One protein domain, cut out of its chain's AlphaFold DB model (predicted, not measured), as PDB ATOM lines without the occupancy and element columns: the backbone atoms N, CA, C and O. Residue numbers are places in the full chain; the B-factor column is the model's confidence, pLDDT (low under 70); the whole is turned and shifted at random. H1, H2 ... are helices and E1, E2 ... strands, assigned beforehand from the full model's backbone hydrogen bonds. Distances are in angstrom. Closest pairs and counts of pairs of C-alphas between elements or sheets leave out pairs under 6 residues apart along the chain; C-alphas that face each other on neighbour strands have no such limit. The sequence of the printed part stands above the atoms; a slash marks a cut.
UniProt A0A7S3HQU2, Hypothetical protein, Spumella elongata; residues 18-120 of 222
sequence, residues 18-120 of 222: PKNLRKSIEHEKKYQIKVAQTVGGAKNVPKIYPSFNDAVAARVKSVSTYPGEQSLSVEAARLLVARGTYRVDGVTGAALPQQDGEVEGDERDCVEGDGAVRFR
ATOM      1  N   PRO A  18     330.387 161.763 199.650       97.19
ATOM      2  CA  PRO A  18     329.388 161.390 200.654       97.19
ATOM      3  C   PRO A  18     329.114 162.513 201.665       97.19
ATOM      4  O   PRO A  18     327.975 162.719 202.094       97.19
ATOM      5  N   LYS A  19     330.154 163.274 202.034       96.31
ATOM      6  CA  LYS A  19     330.052 164.409 202.960       96.31
ATOM      7  C   LYS A  19     329.313 165.582 202.318       96.31
ATOM      8  O   LYS A  19     328.431 166.155 202.957       96.31
ATOM      9  N   ASN A  20     329.652 165.932 201.079       95.69
ATOM     10  CA  ASN A  20     329.015 167.024 200.342       95.69
ATOM     11  C   ASN A  20     327.548 166.711 200.041       95.69
ATOM     12  O   ASN A  20     326.686 167.553 200.296       95.69
ATOM     13  N   LEU A  21     327.243 165.473 199.640       97.25
ATOM     14  CA  LEU A  21     325.872 165.015 199.440       97.25
ATOM     15  C   LEU A  21     325.057 165.125 200.734       97.25
ATOM     16  O   LEU A  21     323.997 165.748 200.731       97.25
ATOM     17  N   ARG A  22     325.569 164.613 201.862       97.31
ATOM     18  CA  ARG A  22     324.893 164.744 203.164       97.31
ATOM     19  C   ARG A  22     324.619 166.206 203.515       97.31
ATOM     20  O   ARG A  22     323.484 166.552 203.829       97.31
ATOM     21  N   LYS A  23     325.637 167.068 203.412       96.06
ATOM     22  CA  LYS A  23     325.501 168.509 203.672       96.06
ATOM     23  C   LYS A  23     324.449 169.157 202.774       96.06
ATOM     24  O   LYS A  23     323.662 169.958 203.266       96.06
ATOM     25  N   SER A  24     324.415 168.809 201.487       96.50
ATOM     26  CA  SER A  24     323.443 169.359 200.537       96.50
ATOM     27  C   SER A  24     322.004 168.970 200.898       96.50
ATOM     28  O   SER A  24     321.137 169.838 200.940       96.50
ATOM     29  N   ILE A  25     321.763 167.707 201.276       96.81
ATOM     30  CA  ILE A  25     320.444 167.215 201.706       96.81
ATOM     31  C   ILE A  25     320.018 167.885 203.016       96.81
ATOM     32  O   ILE A  25     318.870 168.299 203.167       96.81
ATOM     33  N   GLU A  26     320.932 168.031 203.977       95.94
ATOM     34  CA  GLU A  26     320.655 168.742 205.228       95.94
ATOM     35  C   GLU A  26     320.353 170.228 204.991       95.94
ATOM     36  O   GLU A  26     319.459 170.786 205.633       95.94
ATOM     37  N   HIS A  27     321.077 170.872 204.071       93.62
ATOM     38  CA  HIS A  27     320.851 172.262 203.688       93.62
ATOM     39  C   HIS A  27     319.478 172.430 203.024       93.62
ATOM     40  O   HIS A  27     318.705 173.299 203.431       93.62
ATOM     41  N   GLU A  28     319.129 171.548 202.091       93.50
ATOM     42  CA  GLU A  28     317.819 171.521 201.447       93.50
ATOM     43  C   GLU A  28     316.697 171.258 202.458       93.50
ATOM     44  O   GLU A  28     315.712 171.989 202.475       93.50
ATOM     45  N   LYS A  29     316.856 170.300 203.380       93.56
ATOM     46  CA  LYS A  29     315.869 170.045 204.441       93.56
ATOM     47  C   LYS A  29     315.643 171.283 205.311       93.56
ATOM     48  O   LYS A  29     314.498 171.632 205.596       93.56
ATOM     49  N   LYS A  30     316.717 171.970 205.721       89.94
ATOM     50  CA  LYS A  30     316.622 173.234 206.474       89.94
ATOM     51  C   LYS A  30     315.896 174.306 205.665       89.94
ATOM     52  O   LYS A  30     315.080 175.028 206.228       89.94
ATOM     53  N   TYR A  31     316.177 174.401 204.369       88.62
ATOM     54  CA  TYR A  31     315.485 175.314 203.468       88.62
ATOM     55  C   TYR A  31     313.987 174.986 203.356       88.62
ATOM     56  O   TYR A  31     313.168 175.873 203.562       88.62
ATOM     57  N   GLN A  32     313.608 173.723 203.149       87.88
ATOM     58  CA  GLN A  32     312.203 173.310 203.050       87.88
ATOM     59  C   GLN A  32     311.428 173.563 204.347       87.88
ATOM     60  O   GLN A  32     310.316 174.081 204.307       87.88
ATOM     61  N   ILE A  33     312.030 173.276 205.507       85.75
ATOM     62  CA  ILE A  33     311.436 173.610 206.812       85.75
ATOM     63  C   ILE A  33     311.209 175.122 206.918       85.75
ATOM     64  O   ILE A  33     310.124 175.551 207.307       85.75
ATOM     65  N   LYS A  34     312.202 175.934 206.533       78.25
ATOM     66  CA  LYS A  34     312.084 177.399 206.528       78.25
ATOM     67  C   LYS A  34     310.970 177.887 205.601       78.25
ATOM     68  O   LYS A  34     310.205 178.763 205.997       78.25
ATOM     69  N   VAL A  35     310.859 177.328 204.395       77.62
ATOM     70  CA  VAL A  35     309.800 177.671 203.433       77.62
ATOM     71  C   VAL A  35     308.428 177.285 203.984       77.62
ATOM     72  O   VAL A  35     307.545 178.137 204.038       77.62
ATOM     73  N   ALA A  36     308.260 176.060 204.487       74.12
ATOM     74  CA  ALA A  36     307.001 175.587 205.064       74.12
ATOM     75  C   ALA A  36     306.553 176.428 206.275       74.12
ATOM     76  O   ALA A  36     305.375 176.753 206.401       74.12
ATOM     77  N   GLN A  37     307.493 176.857 207.123       66.75
ATOM     78  CA  GLN A  37     307.223 177.774 208.238       66.75
ATOM     79  C   GLN A  37     306.829 179.190 207.783       66.75
ATOM     80  O   GLN A  37     306.224 179.934 208.551       66.75
ATOM     81  N   THR A  38     307.151 179.578 206.547       59.84
ATOM     82  CA  THR A  38     306.836 180.912 206.006       59.84
ATOM     83  C   THR A  38     305.382 181.013 205.537       59.84
ATOM     84  O   THR A  38     304.821 182.106 205.559       59.84
ATOM     85  N   VAL A  39     304.728 179.883 205.234       51.88
ATOM     86  CA  VAL A  39     303.311 179.807 204.813       51.88
ATOM     87  C   VAL A  39     302.325 180.202 205.941       51.88
ATOM     88  O   VAL A  39     301.123 180.256 205.721       51.88
ATOM     89  N   GLY A  40     302.813 180.564 207.138       46.03
ATOM     90  CA  GLY A  40     301.998 181.032 208.269       46.03
ATOM     91  C   GLY A  40     302.445 182.342 208.937       46.03
ATOM     92  O   GLY A  40     301.914 182.668 209.994       46.03
ATOM     93  N   GLY A  41     303.404 183.091 208.372       40.91
ATOM     94  CA  GLY A  41     303.767 184.418 208.895       40.91
ATOM     95  C   GLY A  41     305.267 184.738 208.944       40.91
ATOM     96  O   GLY A  41     306.024 184.218 209.762       40.91
ATOM     97  N   ALA A  42     305.662 185.687 208.093       46.97
ATOM     98  CA  ALA A  42     306.657 186.746 208.314       46.97
ATOM     99  C   ALA A  42     308.143 186.433 208.626       46.97
ATOM    100  O   ALA A  42     308.909 187.386 208.744       46.97
ATOM    101  N   LYS A  43     308.621 185.183 208.738       45.94
ATOM    102  CA  LYS A  43     310.008 184.943 209.227       45.94
ATOM    103  C   LYS A  43     311.117 184.655 208.207       45.94
ATOM    104  O   LYS A  43     312.273 184.668 208.614       45.94
ATOM    105  N   ASN A  44     310.841 184.451 206.917       54.28
ATOM    106  CA  ASN A  44     311.908 184.263 205.914       54.28
ATOM    107  C   ASN A  44     311.634 185.016 204.614       54.28
ATOM    108  O   ASN A  44     311.643 184.444 203.525       54.28
ATOM    109  N   VAL A  45     311.410 186.321 204.723       59.34
ATOM    110  CA  VAL A  45     311.519 187.186 203.550       59.34
ATOM    111  C   VAL A  45     313.017 187.397 203.278       59.34
ATOM    112  O   VAL A  45     313.763 187.618 204.238       59.34
ATOM    113  N   PRO A  46     313.509 187.282 202.025       68.75
ATOM    114  CA  PRO A  46     314.919 187.521 201.740       68.75
ATOM    115  C   PRO A  46     315.347 188.886 202.280       68.75
ATOM    116  O   PRO A  46     314.529 189.811 202.336       68.75
ATOM    117  N   LYS A  47     316.617 188.990 202.689       86.31
ATOM    118  CA  LYS A  47     317.152 190.152 203.407       86.31
ATOM    119  C   LYS A  47     316.670 191.462 202.779       86.31
ATOM    120  O   LYS A  47     316.909 191.712 201.598       86.31
ATOM    121  N   ILE A  48     315.983 192.256 203.592       90.06
ATOM    122  CA  ILE A  48     315.581 193.617 203.260       90.06
ATOM    123  C   ILE A  48     316.720 194.532 203.688       90.06
ATOM    124  O   ILE A  48     317.239 194.414 204.801       90.06
ATOM    125  N   TYR A  49     317.119 195.415 202.790       92.81
ATOM    126  CA  TYR A  49     318.053 196.488 203.072       92.81
ATOM    127  C   TYR A  49     317.237 197.759 203.308       92.81
ATOM    128  O   TYR A  49     316.330 198.015 202.515       92.81
ATOM    129  N   PRO A  50     317.506 198.535 204.375       92.56
ATOM    130  CA  PRO A  50     316.711 199.725 204.684       92.56
ATOM    131  C   PRO A  50     316.717 200.774 203.568       92.56
ATOM    132  O   PRO A  50     315.725 201.476 203.392       92.56
ATOM    133  N   SER A  51     317.805 200.845 202.798       91.75
ATOM    134  CA  SER A  51     317.950 201.724 201.640       91.75
ATOM    135  C   SER A  51     318.788 201.091 200.525       91.75
ATOM    136  O   SER A  51     319.497 200.097 200.734       91.75
ATOM    137  N   PHE A  52     318.761 201.713 199.342       92.62
ATOM    138  CA  PHE A  52     319.677 201.408 198.240       92.62
ATOM    139  C   PHE A  52     321.151 201.499 198.673       92.62
ATOM    140  O   PHE A  52     321.933 200.582 198.425       92.62
ATOM    141  N   ASN A  53     321.521 202.559 199.400       94.00
ATOM    142  CA  ASN A  53     322.891 202.764 199.874       94.00
ATOM    143  C   ASN A  53     323.336 201.675 200.865       94.00
ATOM    144  O   ASN A  53     324.485 201.240 200.818       94.00
ATOM    145  N   ASP A  54     322.433 201.168 201.712       94.69
ATOM    146  CA  ASP A  54     322.739 200.040 202.602       94.69
ATOM    147  C   ASP A  54     322.998 198.747 201.819       94.69
ATOM    148  O   ASP A  54     323.858 197.942 202.194       94.69
ATOM    149  N   ALA A  55     322.268 198.532 200.720       94.44
ATOM    150  CA  ALA A  55     322.504 197.402 199.826       94.44
ATOM    151  C   ALA A  55     323.854 197.523 199.103       94.44
ATOM    152  O   ALA A  55     324.581 196.529 199.019       94.44
ATOM    153  N   VAL A  56     324.228 198.730 198.661       95.62
ATOM    154  CA  VAL A  56     325.551 199.036 198.084       95.62
ATOM    155  C   VAL A  56     326.664 198.777 199.093       95.62
ATOM    156  O   VAL A  56     327.569 197.992 198.810       95.62
ATOM    157  N   ALA A  57     326.573 199.344 200.296       95.62
ATOM    158  CA  ALA A  57     327.574 199.151 201.342       95.62
ATOM    159  C   ALA A  57     327.741 197.667 201.704       95.62
ATOM    160  O   ALA A  57     328.857 197.164 201.853       95.62
ATOM    161  N   ALA A  58     326.633 196.925 201.789       95.31
ATOM    162  CA  ALA A  58     326.683 195.490 202.021       95.31
ATOM    163  C   ALA A  58     327.302 194.712 200.851       95.31
ATOM    164  O   ALA A  58     328.001 193.727 201.096       95.31
ATOM    165  N   ARG A  59     327.064 195.130 199.601       94.88
ATOM    166  CA  ARG A  59     327.657 194.508 198.412       94.88
ATOM    167  C   ARG A  59     329.171 194.712 198.388       94.88
ATOM    168  O   ARG A  59     329.883 193.713 198.289       94.88
ATOM    169  N   VAL A  60     329.646 195.943 198.592       96.25
ATOM    170  CA  VAL A  60     331.081 196.272 198.711       96.25
ATOM    171  C   VAL A  60     331.735 195.464 199.830       96.25
ATOM    172  O   VAL A  60     332.791 194.878 199.640       96.25
ATOM    173  N   LYS A  61     331.086 195.346 200.992       95.50
ATOM    174  CA  LYS A  61     331.625 194.551 202.103       95.50
ATOM    175  C   LYS A  61     331.659 193.045 201.814       95.50
ATOM    176  O   LYS A  61     332.489 192.335 202.367       95.50
ATOM    177  N   SER A  62     330.728 192.526 201.013       92.19
ATOM    178  CA  SER A  62     330.588 191.077 200.826       92.19
ATOM    179  C   SER A  62     331.746 190.446 200.057       92.19
ATOM    180  O   SER A  62     332.113 189.311 200.357       92.19
ATOM    181  N   VAL A  63     332.346 191.165 199.104       90.12
ATOM    182  CA  VAL A  63     333.384 190.588 198.235       90.12
ATOM    183  C   VAL A  63     334.646 190.218 199.013       90.12
ATOM    184  O   VAL A  63     335.218 189.167 198.759       90.12
ATOM    185  N   SER A  64     334.986 190.971 200.065       89.50
ATOM    186  CA  SER A  64     336.159 190.695 200.906       89.50
ATOM    187  C   SER A  64     336.020 189.439 201.778       89.50
ATOM    188  O   SER A  64     336.920 189.119 202.549       89.50
ATOM    189  N   THR A  65     334.864 188.765 201.748       90.75
ATOM    190  CA  THR A  65     334.648 187.490 202.456       90.75
ATOM    191  C   THR A  65     335.002 186.269 201.608       90.75
ATOM    192  O   THR A  65     335.049 185.157 202.135       90.75
ATOM    193  N   TYR A  66     335.246 186.468 200.310       89.06
ATOM    194  CA  TYR A  66     335.648 185.418 199.382       89.06
ATOM    195  C   TYR A  66     337.181 185.307 199.296       89.06
ATOM    196  O   TYR A  66     337.876 186.264 199.631       89.06
ATOM    197  N   PRO A  67     337.724 184.146 198.880       88.38
ATOM    198  CA  PRO A  67     339.167 183.946 198.731       88.38
ATOM    199  C   PRO A  67     339.834 184.961 197.794       88.38
ATOM    200  O   PRO A  67     339.258 185.314 196.770       88.38
ATOM    201  N   GLY A  68     341.073 185.345 198.103       86.50
ATOM    202  CA  GLY A  68     341.808 186.395 197.390       86.50
ATOM    203  C   GLY A  68     341.656 187.768 198.049       86.50
ATOM    204  O   GLY A  68     340.907 187.936 199.011       86.50
ATOM    205  N   GLU A  69     342.374 188.765 197.538       91.44
ATOM    206  CA  GLU A  69     342.299 190.157 198.014       91.44
ATOM    207  C   GLU A  69     341.179 190.927 197.296       91.44
ATOM    208  O   GLU A  69     341.375 192.018 196.760       91.44
ATOM    209  N   GLN A  70     339.986 190.329 197.261       93.00
ATOM    210  CA  GLN A  70     338.889 190.829 196.444       93.00
ATOM    211  C   GLN A  70     338.314 192.147 196.981       93.00
ATOM    212  O   GLN A  70     337.944 192.280 198.150       93.00
ATOM    213  N   SER A  71     338.157 193.098 196.067       94.94
ATOM    214  CA  SER A  71     337.517 194.400 196.251       94.94
ATOM    215  C   SER A  71     336.444 194.664 195.191       94.94
ATOM    216  O   SER A  71     336.328 193.949 194.196       94.94
ATOM    217  N   LEU A  72     335.629 195.688 195.418       96.12
ATOM    218  CA  LEU A  72     334.641 196.174 194.461       96.12
ATOM    219  C   LEU A  72     334.457 197.671 194.702       96.12
ATOM    220  O   LEU A  72     334.214 198.075 195.844       96.12
ATOM    221  N   SER A  73     334.579 198.476 193.651       96.69
ATOM    222  CA  SER A  73     334.317 199.914 193.708       96.69
ATOM    223  C   SER A  73     332.863 200.197 194.088       96.69
ATOM    224  O   SER A  73     331.955 199.381 193.881       96.69
ATOM    225  N   VAL A  74     332.617 201.371 194.670       96.56
ATOM    226  CA  VAL A  74     331.256 201.779 195.043       96.56
ATOM    227  C   VAL A  74     330.409 201.960 193.783       96.56
ATOM    228  O   VAL A  74     329.238 201.591 193.776       96.56
ATOM    229  N   GLU A  75     331.011 202.465 192.714       95.44
ATOM    230  CA  GLU A  75     330.426 202.672 191.395       95.44
ATOM    231  C   GLU A  75     329.953 201.344 190.789       95.44
ATOM    232  O   GLU A  75     328.773 201.200 190.460       95.44
ATOM    233  N   ALA A  76     330.821 200.327 190.736       95.56
ATOM    234  CA  ALA A  76     330.441 198.999 190.258       95.56
ATOM    235  C   ALA A  76     329.371 198.353 191.154       95.56
ATOM    236  O   ALA A  76     328.410 197.747 190.670       95.56
ATOM    237  N   ALA A  77     329.485 198.516 192.477       96.06
ATOM    238  CA  ALA A  77     328.482 198.022 193.414       96.06
ATOM    239  C   ALA A  77     327.112 198.690 193.215       96.06
ATOM    240  O   ALA A  77     326.096 197.997 193.298       96.06
ATOM    241  N   ARG A  78     327.067 199.997 192.924       94.50
ATOM    242  CA  ARG A  78     325.835 200.724 192.582       94.50
ATOM    243  C   ARG A  78     325.170 200.132 191.349       94.50
ATOM    244  O   ARG A  78     323.991 199.798 191.430       94.50
ATOM    245  N   LEU A  79     325.919 199.908 190.268       92.69
ATOM    246  CA  LEU A  79     325.391 199.290 189.044       92.69
ATOM    247  C   LEU A  79     324.803 197.896 189.314       92.69
ATOM    248  O   LEU A  79     323.684 197.589 188.895       92.69
ATOM    249  N   LEU A  80     325.516 197.064 190.081       93.06
ATOM    250  CA  LEU A  80     325.041 195.730 190.466       93.06
ATOM    251  C   LEU A  80     323.780 195.774 191.340       93.06
ATOM    252  O   LEU A  80     322.920 194.900 191.226       93.06
ATOM    253  N   VAL A  81     323.667 196.752 192.241       93.62
ATOM    254  CA  VAL A  81     322.508 196.902 193.133       93.62
ATOM    255  C   VAL A  81     321.312 197.473 192.378       93.62
ATOM    256  O   VAL A  81     320.208 196.969 192.569       93.62
ATOM    257  N   ALA A  82     321.509 198.456 191.499       90.69
ATOM    258  CA  ALA A  82     320.450 199.039 190.673       90.69
ATOM    259  C   ALA A  82     319.768 197.976 189.812       90.69
ATOM    260  O   ALA A  82     318.566 197.756 189.936       90.69
ATOM    261  N   ARG A  83     320.568 197.211 189.062       89.62
ATOM    262  CA  ARG A  83     320.084 196.092 188.243       89.62
ATOM    263  C   ARG A  83     319.565 194.915 189.076       89.62
ATOM    264  O   ARG A  83     318.703 194.148 188.657       89.62
ATOM    265  N   GLY A  84     320.161 194.687 190.244       90.50
ATOM    266  CA  GLY A  84     319.937 193.481 191.038       90.50
ATOM    267  C   GLY A  84     318.819 193.586 192.070       90.50
ATOM    268  O   GLY A  84     318.500 192.570 192.693       90.50
ATOM    269  N   THR A  85     318.249 194.770 192.309       90.62
ATOM    270  CA  THR A  85     317.277 194.999 193.387       90.62
ATOM    271  C   THR A  85     315.963 195.596 192.900       90.62
ATOM    272  O   THR A  85     315.873 196.152 191.813       90.62
ATOM    273  N   TYR A  86     314.927 195.433 193.722       87.81
ATOM    274  CA  TYR A  86     313.623 196.074 193.562       87.81
ATOM    275  C   TYR A  86     313.137 196.611 194.916       87.81
ATOM    276  O   TYR A  86     313.566 196.137 195.980       87.81
ATOM    277  N   ARG A  87     312.244 197.605 194.876       88.50
ATOM    278  CA  ARG A  87     311.667 198.232 196.069       88.50
ATOM    279  C   ARG A  87     310.678 197.310 196.773       88.50
ATOM    280  O   ARG A  87     309.873 196.620 196.145       88.50
ATOM    281  N   VAL A  88     310.726 197.331 198.099       87.50
ATOM    282  CA  VAL A  88     309.838 196.553 198.964       87.50
ATOM    283  C   VAL A  88     309.331 197.402 200.120       87.50
ATOM    284  O   VAL A  88     309.985 198.348 200.552       87.50
ATOM    285  N   ASP A  89     308.172 197.038 200.654       86.38
ATOM    286  CA  ASP A  89     307.704 197.570 201.925       86.38
ATOM    287  C   ASP A  89     308.677 197.137 203.033       86.38
ATOM    288  O   ASP A  89     309.006 195.955 203.169       86.38
ATOM    289  N   GLY A  90     309.171 198.094 203.818       82.56
ATOM    290  CA  GLY A  90     310.231 197.850 204.800       82.56
ATOM    291  C   GLY A  90     309.822 196.950 205.970       82.56
ATOM    292  O   GLY A  90     310.696 196.456 206.680       82.56
ATOM    293  N   VAL A  91     308.519 196.722 206.171       79.12
ATOM    294  CA  VAL A  91     307.977 195.947 207.297       79.12
ATOM    295  C   VAL A  91     307.539 194.558 206.840       79.12
ATOM    296  O   VAL A  91     307.961 193.544 207.392       79.12
ATOM    297  N   THR A  92     306.697 194.502 205.815       78.94
ATOM    298  CA  THR A  92     306.119 193.270 205.265       78.94
ATOM    299  C   THR A  92     307.045 192.599 204.255       78.94
ATOM    300  O   THR A  92     306.957 191.392 204.027       78.94
ATOM    301  N   GLY A  93     307.941 193.367 203.631       79.69
ATOM    302  CA  GLY A  93     308.785 192.893 202.549       79.69
ATOM    303  C   GLY A  93     308.030 192.606 201.253       79.69
ATOM    304  O   GLY A  93     308.615 191.965 200.378       79.69
ATOM    305  N   ALA A  94     306.766 193.013 201.132       81.56
ATOM    306  CA  ALA A  94     306.008 192.906 199.892       81.56
ATOM    307  C   ALA A  94     306.636 193.803 198.816       81.56
ATOM    308  O   ALA A  94     307.122 194.889 199.128       81.56
ATOM    309  N   ALA A  95     306.653 193.347 197.563       82.38
ATOM    310  CA  ALA A  95     307.093 194.184 196.450       82.38
ATOM    311  C   ALA A  95     306.182 195.414 196.354       82.38
ATOM    312  O   ALA A  95     304.958 195.272 196.391       82.38
ATOM    313  N   LEU A  96     306.776 196.603 196.257       79.75
ATOM    314  CA  LEU A  96     306.007 197.819 196.015       79.75
ATOM    315  C   LEU A  96     305.681 197.928 194.519       79.75
ATOM    316  O   LEU A  96     306.511 197.523 193.698       79.75
ATOM    317  N   PRO A  97     304.494 198.447 194.153       68.88
ATOM    318  CA  PRO A  97     304.176 198.737 192.762       68.88
ATOM    319  C   PRO A  97     305.181 199.746 192.196       68.88
ATOM    320  O   PRO A  97     305.696 200.601 192.924       68.88
ATOM    321  N   GLN A  98     305.469 199.639 190.901       62.34
ATOM    322  CA  GLN A  98     306.246 200.659 190.204       62.34
ATOM    323  C   GLN A  98     305.541 202.013 190.280       62.34
ATOM    324  O   GLN A  98     304.314 202.090 190.305       62.34
ATOM    325  N   GLN A  99     306.333 203.084 190.296       56.12
ATOM    326  CA  GLN A  99     305.835 204.380 189.859       56.12
ATOM    327  C   GLN A  99     305.893 204.385 188.332       56.12
ATOM    328  O   GLN A  99     306.956 204.132 187.768       56.12
ATOM    329  N   ASP A 100     304.755 204.624 187.688       40.31
ATOM    330  CA  ASP A 100     304.662 204.755 186.236       40.31
ATOM    331  C   ASP A 100     305.553 205.925 185.779       40.31
ATOM    332  O   ASP A 100     305.324 207.077 186.154       40.31
ATOM    333  N   GLY A 101     306.601 205.632 185.007       46.88
ATOM    334  CA  GLY A 101     307.541 206.629 184.497       46.88
ATOM    335  C   GLY A 101     308.700 205.979 183.743       46.88
ATOM    336  O   GLY A 101     309.412 205.147 184.291       46.88
ATOM    337  N   GLU A 102     308.832 206.347 182.474       44.53
ATOM    338  CA  GLU A 102     309.748 205.843 181.444       44.53
ATOM    339  C   GLU A 102     311.189 205.592 181.930       44.53
ATOM    340  O   GLU A 102     311.935 206.534 182.189       44.53
ATOM    341  N   VAL A 103     311.620 204.327 181.995       47.78
ATOM    342  CA  VAL A 103     313.049 203.977 182.047       47.78
ATOM    343  C   VAL A 103     313.270 202.707 181.225       47.78
ATOM    344  O   VAL A 103     312.690 201.666 181.522       47.78
ATOM    345  N   GLU A 104     314.090 202.792 180.174       39.41
ATOM    346  CA  GLU A 104     314.541 201.628 179.403       39.41
ATOM    347  C   GLU A 104     315.392 200.696 180.292       39.41
ATOM    348  O   GLU A 104     316.444 201.087 180.795       39.41
ATOM    349  N   GLY A 105     314.923 199.460 180.499       49.25
ATOM    350  CA  GLY A 105     315.537 198.416 181.335       49.25
ATOM    351  C   GLY A 105     314.518 197.318 181.682       49.25
ATOM    352  O   GLY A 105     313.332 197.501 181.417       49.25
ATOM    353  N   ASP A 106     314.940 196.170 182.246       46.41
ATOM    354  CA  ASP A 106     313.977 195.170 182.765       46.41
ATOM    355  C   ASP A 106     313.065 195.895 183.762       46.41
ATOM    356  O   ASP A 106     313.553 196.600 184.645       46.41
ATOM    357  N   GLU A 107     311.753 195.763 183.575       49.81
ATOM    358  CA  GLU A 107     310.686 196.661 184.038       49.81
ATOM    359  C   GLU A 107     310.533 196.717 185.578       49.81
ATOM    360  O   GLU A 107     309.449 196.930 186.085       49.81
ATOM    361  N   ARG A 108     311.563 196.444 186.387       52.84
ATOM    362  CA  ARG A 108     311.521 196.390 187.861       52.84
ATOM    363  C   ARG A 108     312.825 196.832 188.536       52.84
ATOM    364  O   ARG A 108     313.007 196.553 189.727       52.84
ATOM    365  N   ASP A 109     313.754 197.424 187.797       60.88
ATOM    366  CA  ASP A 109     315.050 197.825 188.343       60.88
ATOM    367  C   ASP A 109     314.906 199.043 189.270       60.88
ATOM    368  O   ASP A 109     314.109 199.956 189.039       60.88
ATOM    369  N   CYS A 110     315.634 199.024 190.387       64.06
ATOM    370  CA  CYS A 110     315.617 200.124 191.344       64.06
ATOM    371  C   CYS A 110     316.356 201.333 190.769       64.06
ATOM    372  O   CYS A 110     317.578 201.298 190.620       64.06
ATOM    373  N   VAL A 111     315.635 202.434 190.575       64.31
ATOM    374  CA  VAL A 111     316.240 203.765 190.456       64.31
ATOM    375  C   VAL A 111     316.726 204.199 191.840       64.31
ATOM    376  O   VAL A 111     316.044 203.960 192.843       64.31
ATOM    377  N   GLU A 112     317.912 204.805 191.903       66.12
ATOM    378  CA  GLU A 112     318.482 205.317 193.150       66.12
ATOM    379  C   GLU A 112     317.462 206.185 193.904       66.12
ATOM    380  O   GLU A 112     316.849 207.090 193.337       66.12
ATOM    381  N   GLY A 113     317.253 205.903 195.190       65.69
ATOM    382  CA  GLY A 113     316.334 206.683 196.006       65.69
ATOM    383  C   GLY A 113     316.027 206.057 197.359       65.69
ATOM    384  O   GLY A 113     316.541 204.996 197.719       65.69
ATOM    385  N   ASP A 114     315.153 206.733 198.098       66.25
ATOM    386  CA  ASP A 114     314.790 206.352 199.460       66.25
ATOM    387  C   ASP A 114     313.839 205.149 199.493       66.25
ATOM    388  O   ASP A 114     313.060 204.906 198.565       66.25
ATOM    389  N   GLY A 115     313.901 204.386 200.583       84.00
ATOM    390  CA  GLY A 115     313.041 203.231 200.826       84.00
ATOM    391  C   GLY A 115     313.757 201.887 200.732       84.00
ATOM    392  O   GLY A 115     314.842 201.753 200.164       84.00
ATOM    393  N   ALA A 116     313.125 200.878 201.325       91.19
ATOM    394  CA  ALA A 116     313.721 199.567 201.486       91.19
ATOM    395  C   ALA A 116     313.810 198.802 200.158       91.19
ATOM    396  O   ALA A 116     312.904 198.846 199.320       91.19
ATOM    397  N   VAL A 117     314.902 198.061 199.981       91.62
ATOM    398  CA  VAL A 117     315.176 197.288 198.762       91.62
ATOM    399  C   VAL A 117     315.524 195.839 199.077       91.62
ATOM    400  O   VAL A 117     315.966 195.493 200.177       91.62
ATOM    401  N   ARG A 118     315.358 194.969 198.082       89.62
ATOM    402  CA  ARG A 118     315.753 193.559 198.151       89.62
ATOM    403  C   ARG A 118     316.364 193.101 196.834       89.62
ATOM    404  O   ARG A 118     315.878 193.460 195.769       89.62
ATOM    405  N   PHE A 119     317.366 192.223 196.915       90.12
ATOM    406  CA  PHE A 119     317.907 191.540 195.739       90.12
ATOM    407  C   PHE A 119     316.905 190.569 195.106       90.12
ATOM    408  O   PHE A 119     316.391 189.662 195.771       90.12
ATOM    409  N   ARG A 120     316.704 190.705 193.795       87.25
ATOM    410  CA  ARG A 120     315.962 189.765 192.955       87.25
ATOM    411  C   ARG A 120     316.805 188.506 192.762       87.25
ATOM    412  O   ARG A 120     317.787 188.512 192.032       87.25
TER     413      ARG A 120
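Overview. This is residues 18 to 120 of the 222 residues of the protein "Hypothetical protein" of Spumella elongata (UniProt A0A7S3HQU2). A long helix, H1, sticks out with residues 18 to 30 from a loose body, where two crossed helices, H2 and H3, pack on each other and, with one end each, on a tiny antiparallel hairpin, E1 and E2. Under half of the 103 printed residues are in named elements, in the order H1, H2, H3, E1, E2, mostly helix. The whole is loose and flat, with a radius of gyration of the C-alphas of 16.7 A and spans of 51 by 42 by 23 A.

Arrangement. H1, residues 18 to 38, is apart from H2, residues 52 to 63. H2 and H3, residues 74 to 84, touch, only just about perpendicular at 70.1 degrees; their closest C-alphas, Val 56 and Ala 77, are 5.6 A apart. E1, residues 85 to 87, and E2, residues 117 to 119, are an antiparallel hairpin, with N 86 and O 118 at 3.0 A. Every O i to N i+4 pair is within hydrogen-bond range in H1 and H3, 7 of 8 in H2.

Along the chain. H1 runs 30.3 A from C-alpha 18 at (329.388, 161.390, 200.654), H2 17.5 A and H3 14.6 A. E2 ends at C-alpha 119, (317.907, 191.540, 195.739).

Size, cuts and confidence. The printed part has no cut. The links H1 to H2 and E1 to E2 are long. Residues 37 to 46 and 97 to 114 have pLDDT under 70.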